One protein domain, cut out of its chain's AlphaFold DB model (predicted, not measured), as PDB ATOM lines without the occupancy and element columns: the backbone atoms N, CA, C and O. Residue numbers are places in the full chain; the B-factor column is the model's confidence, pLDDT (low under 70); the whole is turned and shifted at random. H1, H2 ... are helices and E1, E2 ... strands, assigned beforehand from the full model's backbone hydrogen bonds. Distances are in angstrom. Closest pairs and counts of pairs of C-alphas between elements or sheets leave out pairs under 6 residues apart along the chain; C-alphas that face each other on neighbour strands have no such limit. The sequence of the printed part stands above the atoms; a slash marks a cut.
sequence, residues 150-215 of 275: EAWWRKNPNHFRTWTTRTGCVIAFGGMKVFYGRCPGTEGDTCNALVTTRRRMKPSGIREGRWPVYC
ATOM      1  N   GLU A 150       8.468 123.339 -15.686       78.62
ATOM      2  CA  GLU A 150       7.276 122.998 -16.472       78.62
ATOM      3  C   GLU A 150       7.539 121.758 -17.336       78.62
ATOM      4  O   GLU A 150       6.797 120.777 -17.246       78.62
ATOM      5  N   ALA A 151       8.696 121.717 -18.005       80.94
ATOM      6  CA  ALA A 151       9.125 120.563 -18.792       80.94
ATOM      7  C   ALA A 151       9.238 119.283 -17.948       80.94
ATOM      8  O   ALA A 151       8.925 118.181 -18.409       80.94
ATOM      9  N   TRP A 152       9.708 119.412 -16.703       77.69
ATOM     10  CA  TRP A 152       9.811 118.289 -15.778       77.69
ATOM     11  C   TRP A 152       8.433 117.842 -15.280       77.69
ATOM     12  O   TRP A 152       8.183 116.638 -15.270       77.69
ATOM     13  N   TRP A 153       7.536 118.771 -14.923       77.75
ATOM     14  CA  TRP A 153       6.161 118.473 -14.497       77.75
ATOM     15  C   TRP A 153       5.378 117.725 -15.559       77.75
ATOM     16  O   TRP A 153       4.787 116.690 -15.264       77.75
ATOM     17  N   ARG A 154       5.447 118.195 -16.806       82.38
ATOM     18  CA  ARG A 154       4.801 117.546 -17.946       82.38
ATOM     19  C   ARG A 154       5.258 116.094 -18.122       82.38
ATOM     20  O   ARG A 154       4.460 115.235 -18.474       82.38
ATOM     21  N   LYS A 155       6.541 115.809 -17.869       82.62
ATOM     22  CA  LYS A 155       7.112 114.452 -17.938       82.62
ATOM     23  C   LYS A 155       6.866 113.612 -16.676       82.62
ATOM     24  O   LYS A 155       7.025 112.400 -16.730       82.62
ATOM     25  N   ASN A 156       6.533 114.237 -15.546       79.69
ATOM     26  CA  ASN A 156       6.464 113.605 -14.223       79.69
ATOM     27  C   ASN A 156       5.224 114.071 -13.426       79.69
ATOM     28  O   ASN A 156       5.376 114.576 -12.308       79.69
ATOM     29  N   PRO A 157       3.999 113.922 -13.965       77.94
ATOM     30  CA  PRO A 157       2.798 114.537 -13.390       77.94
ATOM     31  C   PRO A 157       2.478 114.043 -11.970       77.94
ATOM     32  O   PRO A 157       2.081 114.834 -11.122       77.94
ATOM     33  N   ASN A 158       2.747 112.766 -11.680       82.50
ATOM     34  CA  ASN A 158       2.439 112.125 -10.392       82.50
ATOM     35  C   ASN A 158       3.693 111.796  -9.571       82.50
ATOM     36  O   ASN A 158       3.686 110.890  -8.739       82.50
ATOM     37  N   HIS A 159       4.811 112.475  -9.830       82.31
ATOM     38  CA  HIS A 159       6.048 112.148  -9.138       82.31
ATOM     39  C   HIS A 159       5.985 112.539  -7.664       82.31
ATOM     40  O   HIS A 159       5.908 113.723  -7.321       82.31
ATOM     41  N   PHE A 160       6.117 111.526  -6.814       87.81
ATOM     42  CA  PHE A 160       6.211 111.633  -5.370       87.81
ATOM     43  C   PHE A 160       7.283 110.660  -4.863       87.81
ATOM     44  O   PHE A 160       7.296 109.489  -5.240       87.81
ATOM     45  N   ARG A 161       8.207 111.129  -4.023       87.00
ATOM     46  CA  ARG A 161       9.256 110.300  -3.416       87.00
ATOM     47  C   ARG A 161       9.640 110.843  -2.049       87.00
ATOM     48  O   ARG A 161       9.716 112.052  -1.867       87.00
ATOM     49  N   THR A 162       9.978 109.968  -1.112       90.12
ATOM     50  CA  THR A 162      10.489 110.352   0.211       90.12
ATOM     51  C   THR A 162      11.770 109.601   0.542       90.12
ATOM     52  O   THR A 162      11.938 108.460   0.115       90.12
ATOM     53  N   TRP A 163      12.679 110.221   1.293       90.19
ATOM     54  CA  TRP A 163      13.845 109.535   1.860       90.19
ATOM     55  C   TRP A 163      14.361 110.237   3.115       90.19
ATOM     56  O   TRP A 163      14.207 111.448   3.286       90.19
ATOM     57  N   THR A 164      15.010 109.476   3.988       89.62
ATOM     58  CA  THR A 164      15.675 109.990   5.186       89.62
ATOM     59  C   THR A 164      17.128 110.344   4.897       89.62
ATOM     60  O   THR A 164      17.797 109.759   4.053       89.62
ATOM     61  N   THR A 165      17.631 111.324   5.626       87.12
ATOM     62  CA  THR A 165      19.019 111.786   5.625       87.12
ATOM     63  C   THR A 165      19.541 111.734   7.058       87.12
ATOM     64  O   THR A 165      18.756 111.619   7.997       87.12
ATOM     65  N   ARG A 166      20.851 111.923   7.255       84.94
ATOM     66  CA  ARG A 166      21.449 111.983   8.599       84.94
ATOM     67  C   ARG A 166      20.781 113.003   9.538       84.94
ATOM     68  O   ARG A 166      20.872 112.852  10.748       84.94
ATOM     69  N   THR A 167      20.156 114.054   9.003       84.25
ATOM     70  CA  THR A 167      19.668 115.200   9.792       84.25
ATOM     71  C   THR A 167      18.168 115.460   9.656       84.25
ATOM     72  O   THR A 167      17.683 116.483  10.136       84.25
ATOM     73  N   GLY A 168      17.423 114.581   8.983       89.69
ATOM     74  CA  GLY A 168      15.991 114.769   8.744       89.69
ATOM     75  C   GLY A 168      15.451 113.951   7.572       89.69
ATOM     76  O   GLY A 168      16.129 113.061   7.070       89.69
ATOM     77  N   CYS A 169      14.253 114.277   7.105       92.44
ATOM     78  CA  CYS A 169      13.554 113.633   5.996       92.44
ATOM     79  C   CYS A 169      13.363 114.611   4.828       92.44
ATOM     80  O   CYS A 169      13.239 115.820   5.028       92.44
ATOM     81  N   VAL A 170      13.341 114.100   3.600       91.62
ATOM     82  CA  VAL A 170      13.050 114.865   2.387       91.62
ATOM     83  C   VAL A 170      11.848 114.259   1.687       91.62
ATOM     84  O   VAL A 170      11.789 113.052   1.471       91.62
ATOM     85  N   ILE A 171      10.932 115.126   1.276       91.31
ATOM     86  CA  ILE A 171       9.781 114.808   0.440       91.31
ATOM     87  C   ILE A 171       9.974 115.516  -0.896       91.31
ATOM     88  O   ILE A 171      10.266 116.708  -0.955       91.31
ATOM     89  N   ALA A 172       9.841 114.780  -1.981       89.06
ATOM     90  CA  ALA A 172      10.032 115.233  -3.340       89.06
ATOM     91  C   ALA A 172       8.723 115.073  -4.098       89.06
ATOM     92  O   ALA A 172       8.246 113.958  -4.271       89.06
ATOM     93  N   PHE A 173       8.153 116.183  -4.543       87.44
ATOM     94  CA  PHE A 173       6.901 116.190  -5.286       87.44
ATOM     95  C   PHE A 173       6.823 117.439  -6.144       87.44
ATOM     96  O   PHE A 173       7.421 118.463  -5.805       87.44
ATOM     97  N   GLY A 174       6.111 117.350  -7.267       80.56
ATOM     98  CA  GLY A 174       5.837 118.513  -8.104       80.56
ATOM     99  C   GLY A 174       7.090 119.353  -8.385       80.56
ATOM    100  O   GLY A 174       7.069 120.566  -8.181       80.56
ATOM    101  N   GLY A 175       8.185 118.737  -8.839       80.62
ATOM    102  CA  GLY A 175       9.400 119.454  -9.246       80.62
ATOM    103  C   GLY A 175      10.124 120.153  -8.092       80.62
ATOM    104  O   GLY A 175      11.081 120.902  -8.310       80.62
ATOM    105  N   MET A 176       9.706 119.901  -6.853       84.94
ATOM    106  CA  MET A 176      10.281 120.447  -5.635       84.94
ATOM    107  C   MET A 176      10.756 119.333  -4.709       84.94
ATOM    108  O   MET A 176      10.304 118.193  -4.756       84.94
ATOM    109  N   LYS A 177      11.698 119.689  -3.841       88.62
ATOM    110  CA  LYS A 177      12.142 118.891  -2.705       88.62
ATOM    111  C   LYS A 177      11.984 119.739  -1.457       88.62
ATOM    112  O   LYS A 177      12.520 120.848  -1.402       88.62
ATOM    113  N   VAL A 178      11.283 119.214  -0.469       91.50
ATOM    114  CA  VAL A 178      11.074 119.837   0.830       91.50
ATOM    115  C   VAL A 178      11.758 118.976   1.876       91.50
ATOM    116  O   VAL A 178      11.469 117.794   2.006       91.50
ATOM    117  N   PHE A 179      12.707 119.566   2.587       93.06
ATOM    118  CA  PHE A 179      13.400 118.938   3.701       93.06
ATOM    119  C   PHE A 179      12.756 119.357   5.020       93.06
ATOM    120  O   PHE A 179      12.407 120.527   5.184       93.06
ATOM    121  N   TYR A 180      12.687 118.410   5.950       93.25
ATOM    122  CA  TYR A 180      12.236 118.563   7.326       93.25
ATOM    123  C   TYR A 180      13.263 117.922   8.261       93.25
ATOM    124  O   TYR A 180      13.577 116.746   8.120       93.25
ATOM    125  N   GLY A 181      13.768 118.665   9.237       93.06
ATOM    126  CA  GLY A 181      14.720 118.172  10.230       93.06
ATOM    127  C   GLY A 181      14.568 118.883  11.568       93.06
ATOM    128  O   GLY A 181      13.757 119.799  11.713       93.06
ATOM    129  N   ARG A 182      15.358 118.468  12.557       93.00
ATOM    130  CA  ARG A 182      15.404 119.094  13.884       93.00
ATOM    131  C   ARG A 182      16.789 119.671  14.125       93.00
ATOM    132  O   ARG A 182      17.793 119.018  13.858       93.00
ATOM    133  N   CYS A 183      16.826 120.908  14.607       93.31
ATOM    134  CA  CYS A 183      18.067 121.585  14.939       93.31
ATOM    135  C   CYS A 183      18.691 120.931  16.181       93.31
ATOM    136  O   CYS A 183      18.055 120.959  17.234       93.31
ATOM    137  N   PRO A 184      19.930 120.416  16.109       90.31
ATOM    138  CA  PRO A 184      20.587 119.825  17.274       90.31
ATOM    139  C   PRO A 184      20.989 120.877  18.323       90.31
ATOM    140  O   PRO A 184      21.256 120.524  19.462       90.31
ATOM    141  N   GLY A 185      20.993 122.164  17.957       89.38
ATOM    142  CA  GLY A 185      21.472 123.256  18.803       89.38
ATOM    143  C   GLY A 185      22.956 123.546  18.607       89.38
ATOM    144  O   GLY A 185      23.542 123.165  17.594       89.38
ATOM    145  N   THR A 186      23.541 124.283  19.541       84.62
ATOM    146  CA  THR A 186      24.968 124.638  19.571       84.62
ATOM    147  C   THR A 186      25.538 124.219  20.919       84.62
ATOM    148  O   THR A 186      24.795 124.223  21.890       84.62
ATOM    149  N   GLU A 187      26.818 123.834  20.944       72.50
ATOM    150  CA  GLU A 187      27.588 123.355  22.112       72.50
ATOM    151  C   GLU A 187      26.967 123.704  23.479       72.50
ATOM    152  O   GLU A 187      27.024 124.850  23.908       72.50
ATOM    153  N   GLY A 188      26.372 122.701  24.138       71.00
ATOM    154  CA  GLY A 188      25.783 122.813  25.479       71.00
ATOM    155  C   GLY A 188      24.252 122.858  25.526       71.00
ATOM    156  O   GLY A 188      23.685 122.320  26.468       71.00
ATOM    157  N   ASP A 189      23.583 123.378  24.488       77.44
ATOM    158  CA  ASP A 189      22.127 123.585  24.494       77.44
ATOM    159  C   ASP A 189      21.402 122.838  23.370       77.44
ATOM    160  O   ASP A 189      21.726 122.962  22.183       77.44
ATOM    161  N   THR A 190      20.342 122.107  23.735       85.75
ATOM    162  CA  THR A 190      19.460 121.435  22.768       85.75
ATOM    163  C   THR A 190      18.395 122.402  22.248       85.75
ATOM    164  O   THR A 190      17.540 122.884  22.983       85.75
ATOM    165  N   CYS A 191      18.434 122.711  20.949       91.25
ATOM    166  CA  CYS A 191      17.497 123.666  20.341       91.25
ATOM    167  C   CYS A 191      16.174 123.010  19.918       91.25
ATOM    168  O   CYS A 191      15.107 123.584  20.109       91.25
ATOM    169  N   ASN A 192      16.233 121.841  19.271       89.56
ATOM    170  CA  ASN A 192      15.092 121.086  18.733       89.56
ATOM    171  C   ASN A 192      14.119 121.864  17.820       89.56
ATOM    172  O   ASN A 192      13.063 121.344  17.443       89.56
ATOM    173  N   ALA A 193      14.471 123.076  17.383       91.81
ATOM    174  CA  ALA A 193      13.664 123.846  16.445       91.81
ATOM    175  C   ALA A 193      13.484 123.090  15.122       91.81
ATOM    176  O   ALA A 193      14.411 122.439  14.626       91.81
ATOM    177  N   LEU A 194      12.290 123.192  14.535       93.00
ATOM    178  CA  LEU A 194      12.018 122.626  13.220       93.00
ATOM    179  C   LEU A 194      12.854 123.362  12.165       93.00
ATOM    180  O   LEU A 194      12.820 124.588  12.058       93.00
ATOM    181  N   VAL A 195      13.587 122.597  11.365       93.62
ATOM    182  CA  VAL A 195      14.351 123.096  10.226       93.62
ATOM    183  C   VAL A 195      13.653 122.629   8.967       93.62
ATOM    184  O   VAL A 195      13.581 121.430   8.702       93.62
ATOM    185  N   THR A 196      13.157 123.572   8.172       92.81
ATOM    186  CA  THR A 196      12.575 123.268   6.867       92.81
ATOM    187  C   THR A 196      13.288 124.029   5.768       92.81
ATOM    188  O   THR A 196      13.775 125.147   5.949       92.81
ATOM    189  N   THR A 197      13.390 123.420   4.591       90.88
ATOM    190  CA  THR A 197      13.797 124.162   3.398       90.88
ATOM    191  C   THR A 197      13.183 123.545   2.159       90.88
ATOM    192  O   THR A 197      13.040 122.329   2.064       90.88
ATOM    193  N   ARG A 198      12.847 124.389   1.186       89.94
ATOM    194  CA  ARG A 198      12.328 123.963  -0.113       89.94
ATOM    195  C   ARG A 198      13.333 124.307  -1.199       89.94
ATOM    196  O   ARG A 198      13.879 125.409  -1.223       89.94
ATOM    197  N   ARG A 199      13.585 123.371  -2.106       87.62
ATOM    198  CA  ARG A 199      14.465 123.557  -3.262       87.62
ATOM    199  C   ARG A 199      13.774 123.039  -4.510       87.62
ATOM    200  O   ARG A 199      13.143 121.987  -4.471       87.62
ATOM    201  N   ARG A 200      13.939 123.744  -5.627       84.69
ATOM    202  CA  ARG A 200      13.545 123.212  -6.937       84.69
ATOM    203  C   ARG A 200      14.449 122.035  -7.301       84.69
ATOM    204  O   ARG A 200      15.638 122.026  -6.962       84.69
ATOM    205  N   MET A 201      13.890 121.034  -7.967       77.94
ATOM    206  CA  MET A 201      14.683 119.963  -8.557       77.94
ATOM    207  C   MET A 201      15.566 120.521  -9.667       77.94
ATOM    208  O   MET A 201      15.198 121.463 -10.367       77.94
ATOM    209  N   LYS A 202      16.755 119.938  -9.817       74.81
ATOM    210  CA  LYS A 202      17.601 120.228 -10.973       74.81
ATOM    211  C   LYS A 202      17.181 119.317 -12.133       74.81
ATOM    212  O   LYS A 202      16.777 118.185 -11.864       74.81
ATOM    213  N   PRO A 203      17.357 119.750 -13.394       65.62
ATOM    214  CA  PRO A 203      17.095 118.908 -14.566       65.62
ATOM    215  C   PRO A 203      17.875 117.586 -14.549       65.62
ATOM    216  O   PRO A 203      17.397 116.579 -15.050       65.62
ATOM    217  N   SER A 204      19.041 117.569 -13.893       65.00
ATOM    218  CA  SER A 204      19.872 116.378 -13.676       65.00
ATOM    219  C   SER A 204      19.326 115.380 -12.639       65.00
ATOM    220  O   SER A 204      20.032 114.447 -12.263       65.00
ATOM    221  N   GLY A 205      18.094 115.569 -12.155       66.44
ATOM    222  CA  GLY A 205      17.374 114.612 -11.316       66.44
ATOM    223  C   GLY A 205      17.552 114.782  -9.801       66.44
ATOM    224  O   GLY A 205      17.951 115.831  -9.267       66.44
ATOM    225  N   ILE A 206      17.202 113.725  -9.062       66.25
ATOM    226  CA  ILE A 206      17.242 113.713  -7.597       66.25
ATOM    227  C   ILE A 206      18.663 113.411  -7.119       66.25
ATOM    228  O   ILE A 206      18.993 112.279  -6.802       66.25
ATOM    229  N   ARG A 207      19.508 114.442  -7.020       66.12
ATOM    230  CA  ARG A 207      20.736 114.347  -6.214       66.12
ATOM    231  C   ARG A 207      20.438 114.564  -4.733       66.12
ATOM    232  O   ARG A 207      19.660 115.469  -4.391       66.12
ATOM    233  N   GLU A 208      21.080 113.770  -3.885       67.62
ATOM    234  CA  GLU A 208      21.183 114.017  -2.451       67.62
ATOM    235  C   GLU A 208      22.065 115.252  -2.247       67.62
ATOM    236  O   GLU A 208      23.245 115.278  -2.584       67.62
ATOM    237  N   GLY A 209      21.449 116.352  -1.821       70.62
ATOM    238  CA  GLY A 209      22.155 117.595  -1.538       70.62
ATOM    239  C   GLY A 209      22.444 117.726  -0.050       70.62
ATOM    240  O   GLY A 209      21.760 117.133   0.778       70.62
ATOM    241  N   ARG A 210      23.398 118.588   0.307       82.88
ATOM    242  CA  ARG A 210      23.563 119.013   1.700       82.88
ATOM    243  C   ARG A 210      22.350 119.846   2.124       82.88
ATOM    244  O   ARG A 210      22.042 120.870   1.497       82.88
ATOM    245  N   TRP A 211      21.676 119.406   3.176       88.00
ATOM    246  CA  TRP A 211      20.524 120.082   3.770       88.00
ATOM    247  C   TRP A 211      20.945 120.901   4.993       88.00
ATOM    248  O   TRP A 211      21.977 120.609   5.601       88.00
ATOM    249  N   PRO A 212      20.209 121.977   5.320       87.31
ATOM    250  CA  PRO A 212      20.472 122.733   6.532       87.31
ATOM    251  C   PRO A 212      20.230 121.847   7.756       87.31
ATOM    252  O   PRO A 212      19.194 121.203   7.870       87.31
ATOM    253  N   VAL A 213      21.210 121.829   8.655       89.81
ATOM    254  CA  VAL A 213      21.155 121.062   9.909       89.81
ATOM    255  C   VAL A 213      20.656 121.934  11.057       89.81
ATOM    256  O   VAL A 213      19.933 121.473  11.929       89.81
ATOM    257  N   TYR A 214      21.020 123.215  11.036       92.06
ATOM    258  CA  TYR A 214      20.699 124.172  12.087       92.06
ATOM    259  C   TYR A 214      19.553 125.091  11.667       92.06
ATOM    260  O   TYR A 214      19.423 125.440  10.488       92.06
ATOM    261  N   CYS A 215      18.763 125.536  12.643       92.69
ATOM    262  CA  CYS A 215      17.813 126.627  12.452       92.69
ATOM    263  C   CYS A 215      18.551 127.944  12.144       92.69
ATOM    264  O   CYS A 215      19.774 128.037  12.270       92.69
TER     265      CYS A 215
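What this domain is: This is residues 150 to 215 of the 275 residues of a protein of Saccharomonospora glauca K62 (UniProt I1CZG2). The domain is a twisted sheet of four antiparallel strands, E1 to E4, with the short helix H1 beyond one end of the strands and the long loop of residues 183 to 193 beyond the other end. After E4 the last stretch, residues 201 to 215, folds back over one face of the sheet and has no named element. The printed part has 66 residues, with one named helix and four named strands in the order H1, E1, E2, E3, E4; the sheet's order is E1, E2, E3, E4. The class is mostly strand, though under half of the residues are in named elements. The whole is loose, with a radius of gyration of the C-alphas of 14.0 A and spans of 48 by 18 by 16 A.

Where its parts are: H1 is residues 150 to 155, 8.7 A from first to last C-alpha, and begins at C-alpha 150 at (7.276, 122.998, -16.472). E1 is residues 160 to 165, 16.9 A long, with C-alpha 160 at (6.211, 111.633, -5.370). E2 is residues 168 to 173, 16.8 A long. E3, residues 176 to 182, and E4, residues 194 to 200, are each 20.2 A long. E4 ends at C-alpha 200 at (13.545, 123.212, -6.937).

How they stand to each other: The four strands make a meander, each strand the antiparallel neighbour of the one before. E1 and E2 form a hairpin at 164 degrees between their directions, with N 161 and O 172 2.8 A apart, within hydrogen-bond range. E2 and E3 form a hairpin at 163 degrees, with N 171 and O 178 at 2.8 A, within hydrogen-bond range. E3 and E4 form a hairpin at 164 degrees, with N 179 and O 197 at 2.8 A, within hydrogen-bond range. E1 and E4 are the edge strands and are apart. From edge to edge the strands' lines turn by 49 degrees. H1 is not on the sheet, with 2 pairs of C-alphas within 10 A, and it is apart from E2, E3 and E4. In H1 every O i to N i+4 pair is within hydrogen-bond range.

The domain as a whole: The two C-alphas farthest apart are those of Arg 154 and Gly 188, at 48.5 A. The printed part has no cut. The links H1 to E1, E1 to E2 and E2 to E3 are tight, and the link E3 to E4, with 11 residues, is long. The mean pLDDT of the printed part is 84.3, and residues 203 to 208 are under 70.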